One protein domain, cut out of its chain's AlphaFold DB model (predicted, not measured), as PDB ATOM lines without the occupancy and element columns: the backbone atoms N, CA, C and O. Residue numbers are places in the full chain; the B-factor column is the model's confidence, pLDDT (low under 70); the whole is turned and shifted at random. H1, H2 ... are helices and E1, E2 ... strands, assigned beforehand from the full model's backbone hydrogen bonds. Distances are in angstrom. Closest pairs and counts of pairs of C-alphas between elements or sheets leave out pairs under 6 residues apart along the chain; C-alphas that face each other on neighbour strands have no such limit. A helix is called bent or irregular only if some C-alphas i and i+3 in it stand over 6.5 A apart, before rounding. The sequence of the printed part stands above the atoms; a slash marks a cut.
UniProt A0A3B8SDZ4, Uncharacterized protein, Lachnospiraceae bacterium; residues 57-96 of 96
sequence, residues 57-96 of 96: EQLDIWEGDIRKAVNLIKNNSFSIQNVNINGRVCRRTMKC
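AT A GLANCE: This is residues 57 to 96 of the 96 residues of an uncharacterized protein of Lachnospiraceae bacterium (UniProt A0A3B8SDZ4). A bent two-stranded hairpin, E1 and E2, and one helix, H1, make the two arms of a wide V, joined where H1 ends and E1 begins. Residues 57 to 68 of H1 stick out free. The printed part has 40 residues, in the order H1, E1, E2, with an antiparallel sheet E1 - E2; the class is mixed, helices and strands. It is only just extended, close to loose, with a radius of gyration of the C-alphas of 13.7 A and spans of 43 by 21 by 9 A.

IN THESE COORDINATES: E1, residues 78 to 85, is 19.0 A long. E2, residues 88 to 95, is 20.4 A long and ends at C-alpha 95 (33.751, 36.049, -52.682). H1, residues 57 to 74, is 25.5 A long and begins at C-alpha 57 (39.865, 8.566, -44.293).

HOW THE PARTS SIT: E1 and E2 form a hairpin, antiparallel at 151 degrees, with N 81 and O 92 within hydrogen-bond range at 2.9 A. E1 bends by 62 degrees at residue 82, E2 by 56 degrees at residue 91. The closest C-alphas of H1 and E1 are those of Leu 72 and Phe 78, 6.1 A apart. H1 and E2 are apart. In H1 every O i to N i+4 pair is within hydrogen-bond range.

THE WHOLE: The C-alphas farthest apart, Glu 57 and Gly 87, are 43.5 A apart. The printed part has no cut, and both links are tight. pLDDT is under 70 at residues 76 to 78 and 96.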
ATOM      1  N   GLU A  57      41.095   7.952 -43.788       74.81
ATOM      2  CA  GLU A  57      39.865   8.566 -44.293       74.81
ATOM      3  C   GLU A  57      39.695  10.022 -43.819       74.81
ATOM      4  O   GLU A  57      39.322  10.899 -44.597       74.81
ATOM      5  N   GLN A  58      40.015  10.317 -42.554       71.94
ATOM      6  CA  GLN A  58      39.969  11.686 -42.029       71.94
ATOM      7  C   GLN A  58      41.038  12.585 -42.665       71.94
ATOM      8  O   GLN A  58      40.762  13.756 -42.938       71.94
ATOM      9  N   LEU A  59      42.237  12.051 -42.914       80.12
ATOM     10  CA  LEU A  59      43.300  12.773 -43.618       80.12
ATOM     11  C   LEU A  59      42.911  13.066 -45.071       80.12
ATOM     12  O   LEU A  59      43.094  14.198 -45.517       80.12
ATOM     13  N   ASP A  60      42.308  12.103 -45.768       78.19
ATOM     14  CA  ASP A  60      41.844  12.262 -47.150       78.19
ATOM     15  C   ASP A  60      40.763  13.347 -47.262       78.19
ATOM     16  O   ASP A  60      40.796  14.181 -48.172       78.19
ATOM     17  N   ILE A  61      39.829  13.398 -46.305       78.62
ATOM     18  CA  ILE A  61      38.819  14.466 -46.230       78.62
ATOM     19  C   ILE A  61      39.494  15.828 -46.038       78.62
ATOM     20  O   ILE A  61      39.181  16.778 -46.762       78.62
ATOM     21  N   TRP A  62      40.439  15.935 -45.097       81.00
ATOM     22  CA  TRP A  62      41.164  17.186 -44.851       81.00
ATOM     23  C   TRP A  62      41.962  17.635 -46.072       81.00
ATOM     24  O   TRP A  62      41.926  18.816 -46.426       81.00
ATOM     25  N   GLU A  63      42.646  16.715 -46.750       84.62
ATOM     26  CA  GLU A  63      43.367  17.021 -47.983       84.62
ATOM     27  C   GLU A  63      42.402  17.491 -49.081       84.62
ATOM     28  O   GLU A  63      42.664  18.488 -49.761       84.62
ATOM     29  N   GLY A  64      41.251  16.827 -49.215       87.19
ATOM     30  CA  GLY A  64      40.190  17.213 -50.140       87.19
ATOM     31  C   GLY A  64      39.670  18.630 -49.888       87.19
ATOM     32  O   GLY A  64      39.525  19.415 -50.831       87.19
ATOM     33  N   ASP A  65      39.434  18.997 -48.631       82.19
ATOM     34  CA  ASP A  65      38.948  20.326 -48.261       82.19
ATOM     35  C   ASP A  65      40.008  21.416 -48.452       82.19
ATOM     36  O   ASP A  65      39.701  22.487 -48.986       82.19
ATOM     37  N   ILE A  66      41.275  21.133 -48.125       81.75
ATOM     38  CA  ILE A  66      42.401  22.027 -48.435       81.75
ATOM     39  C   ILE A  66      42.493  22.243 -49.948       81.75
ATOM     40  O   ILE A  66      42.597  23.381 -50.412       81.75
ATOM     41  N   ARG A  67      42.396  21.173 -50.743       82.56
ATOM     42  CA  ARG A  67      42.453  21.240 -52.208       82.56
ATOM     43  C   ARG A  67      41.305  22.071 -52.784       82.56
ATOM     44  O   ARG A  67      41.542  22.906 -53.659       82.56
ATOM     45  N   LYS A  68      40.079  21.907 -52.271       82.25
ATOM     46  CA  LYS A  68      38.928  22.753 -52.637       82.25
ATOM     47  C   LYS A  68      39.191  24.222 -52.307       82.25
ATOM     48  O   LYS A  68      38.998  25.071 -53.174       82.25
ATOM     49  N   ALA A  69      39.666  24.524 -51.099       77.19
ATOM     50  CA  ALA A  69      39.967  25.893 -50.683       77.19
ATOM     51  C   ALA A  69      41.040  26.545 -51.574       77.19
ATOM     52  O   ALA A  69      40.870  27.678 -52.020       77.19
ATOM     53  N   VAL A  70      42.109  25.813 -51.905       80.00
ATOM     54  CA  VAL A  70      43.163  26.280 -52.820       80.00
ATOM     55  C   VAL A  70      42.609  26.546 -54.218       80.00
ATOM     56  O   VAL A  70      42.930  27.578 -54.804       80.00
ATOM     57  N   ASN A  71      41.762  25.664 -54.753       81.50
ATOM     58  CA  ASN A  71      41.146  25.869 -56.067       81.50
ATOM     59  C   ASN A  71      40.228  27.097 -56.092       81.50
ATOM     60  O   ASN A  71      40.254  27.858 -57.054       81.50
ATOM     61  N   LEU A  72      39.468  27.335 -55.021       77.56
ATOM     62  CA  LEU A  72      38.632  28.530 -54.884       77.56
ATOM     63  C   LEU A  72      39.454  29.829 -54.867       77.56
ATOM     64  O   LEU A  72      39.033  30.824 -55.455       77.56
ATOM     65  N   ILE A  73      40.635  29.814 -54.244       73.75
ATOM     66  CA  ILE A  73      41.563  30.954 -54.255       73.75
ATOM     67  C   ILE A  73      42.204  31.116 -55.642       73.75
ATOM     68  O   ILE A  73      42.209  32.216 -56.187       73.75
ATOM     69  N   LYS A  74      42.713  30.030 -56.243       76.19
ATOM     70  CA  LYS A  74      43.370  30.054 -57.565       76.19
ATOM     71  C   LYS A  74      42.446  30.532 -58.680       76.19
ATOM     72  O   LYS A  74      42.890  31.250 -59.567       76.19
ATOM     73  N   ASN A  75      41.167  30.173 -58.616       78.19
ATOM     74  CA  ASN A  75      40.170  30.588 -59.601       78.19
ATOM     75  C   ASN A  75      39.646  32.013 -59.359       78.19
ATOM     76  O   ASN A  75      38.601  32.368 -59.901       78.19
ATOM     77  N   ASN A  76      40.311  32.809 -58.506       66.06
ATOM     78  CA  ASN A  76      39.859  34.125 -58.055       66.06
ATOM     79  C   ASN A  76      38.403  34.122 -57.566       66.06
ATOM     80  O   ASN A  76      37.764  35.160 -57.584       66.06
ATOM     81  N   SER A  77      37.854  32.983 -57.132       67.38
ATOM     82  CA  SER A  77      36.468  32.920 -56.654       67.38
ATOM     83  C   SER A  77      36.340  33.543 -55.269       67.38
ATOM     84  O   SER A  77      35.258  33.973 -54.879       67.38
ATOM     85  N   PHE A  78      37.448  33.597 -54.527       69.44
ATOM     86  CA  PHE A  78      37.539  34.260 -53.240       69.44
ATOM     87  C   PHE A  78      38.894  34.963 -53.079       69.44
ATOM     88  O   PHE A  78      39.927  34.431 -53.480       69.44
ATOM     89  N   SER A  79      38.900  36.132 -52.442       71.56
ATOM     90  CA  SER A  79      40.103  36.887 -52.074       71.56
ATOM     91  C   SER A  79      40.118  37.187 -50.577       71.56
ATOM     92  O   SER A  79      39.074  37.276 -49.932       71.56
ATOM     93  N   ILE A  80      41.308  37.333 -49.993       77.31
ATOM     94  CA  ILE A  80      41.448  37.756 -48.596       77.31
ATOM     95  C   ILE A  80      41.716  39.258 -48.583       77.31
ATOM     96  O   ILE A  80      42.772  39.695 -49.032       77.31
ATOM     97  N   GLN A  81      40.779  40.035 -48.041       79.19
ATOM     98  CA  GLN A  81      40.867  41.495 -47.987       79.19
ATOM     99  C   GLN A  81      40.778  42.013 -46.551       79.19
ATOM    100  O   GLN A  81      40.180  41.387 -45.671       79.19
ATOM    101  N   ASN A  82      41.378  43.178 -46.320       86.44
ATOM    102  CA  ASN A  82      41.193  43.936 -45.091       86.44
ATOM    103  C   ASN A  82      39.942  44.807 -45.237       86.44
ATOM    104  O   ASN A  82      39.860  45.621 -46.150       86.44
ATOM    105  N   VAL A  83      38.985  44.644 -44.330       82.56
ATOM    106  CA  VAL A  83      37.710  45.371 -44.326       82.56
ATOM    107  C   VAL A  83      37.519  46.056 -42.986       82.56
ATOM    108  O   VAL A  83      37.788  45.475 -41.935       82.56
ATOM    109  N   ASN A  84      37.048  47.298 -43.017       83.94
ATOM    110  CA  ASN A  84      36.740  48.049 -41.810       83.94
ATOM    111  C   ASN A  84      35.324  47.700 -41.334       83.94
ATOM    112  O   ASN A  84      34.356  47.897 -42.063       83.94
ATOM    113  N   ILE A  85      35.209  47.172 -40.118       79.81
ATOM    114  CA  ILE A  85      33.936  46.864 -39.467       79.81
ATOM    115  C   ILE A  85      33.901  47.657 -38.163       79.81
ATOM    116  O   ILE A  85      34.662  47.368 -37.240       79.81
ATOM    117  N   ASN A  86      33.029  48.666 -38.090       86.75
ATOM    118  CA  ASN A  86      32.846  49.532 -36.918       86.75
ATOM    119  C   ASN A  86      34.161  50.134 -36.381       86.75
ATOM    120  O   ASN A  86      34.425  50.115 -35.181       86.75
ATOM    121  N   GLY A  87      35.019  50.629 -37.278       86.19
ATOM    122  CA  GLY A  87      36.300  51.246 -36.923       86.19
ATOM    123  C   GLY A  87      37.443  50.254 -36.682       86.19
ATOM    124  O   GLY A  87      38.557  50.682 -36.390       86.19
ATOM    125  N   ARG A  88      37.209  48.939 -36.813       74.12
ATOM    126  CA  ARG A  88      38.244  47.901 -36.687       74.12
ATOM    127  C   ARG A  88      38.544  47.253 -38.031       74.12
ATOM    128  O   ARG A  88      37.657  46.696 -38.678       74.12
ATOM    129  N   VAL A  89      39.817  47.260 -38.416       86.62
ATOM    130  CA  VAL A  89      40.294  46.552 -39.609       86.62
ATOM    131  C   VAL A  89      40.325  45.051 -39.321       86.62
ATOM    132  O   VAL A  89      41.065  44.586 -38.457       86.62
ATOM    133  N   CYS A  90      39.503  44.300 -40.046       80.19
ATOM    134  CA  CYS A  90      39.379  42.851 -39.958       80.19
ATOM    135  C   CYS A  90      39.824  42.210 -41.275       80.19
ATOM    136  O   CYS A  90      39.462  42.683 -42.350       80.19
ATOM    137  N   ARG A  91      40.537  41.086 -41.209       84.19
ATOM    138  CA  ARG A  91      40.869  40.285 -42.393       84.19
ATOM    139  C   ARG A  91      39.705  39.334 -42.695       84.19
ATOM    140  O   ARG A  91      39.317  38.557 -41.825       84.19
ATOM    141  N   ARG A  92      39.113  39.410 -43.889       76.62
ATOM    142  CA  ARG A  92      37.954  38.595 -44.304       76.62
ATOM    143  C   ARG A  92      38.234  37.890 -45.625       76.62
ATOM    144  O   ARG A  92      38.870  38.456 -46.510       76.62
ATOM    145  N   THR A  93      37.700  36.683 -45.763       77.81
ATOM    146  CA  THR A  93      37.569  36.004 -47.054       77.81
ATOM    147  C   THR A  93      36.314  36.534 -47.745       77.81
ATOM    148  O   THR A  93      35.213  36.401 -47.215       77.81
ATOM    149  N   MET A  94      36.489  37.167 -48.897       70.56
ATOM    150  CA  MET A  94      35.444  37.763 -49.724       70.56
ATOM    151  C   MET A  94      35.258  36.889 -50.956       70.56
ATOM    152  O   MET A  94      36.253  36.499 -51.558       70.56
ATOM    153  N   LYS A  95      34.016  36.586 -51.342       71.44
ATOM    154  CA  LYS A  95      33.751  36.049 -52.682       71.44
ATOM    155  C   LYS A  95      34.003  37.178 -53.684       71.44
ATOM    156  O   LYS A  95      33.529  38.286 -53.433       71.44
ATOM    157  N   CYS A  96      34.792  36.921 -54.723       62.97
ATOM    158  CA  CYS A  96      35.013  37.899 -55.789       62.97
ATOM    159  C   CYS A  96      33.807  37.966 -56.727       62.97
ATOM    160  O   CYS A  96      33.105  36.933 -56.865       62.97
TER     161      CYS A  96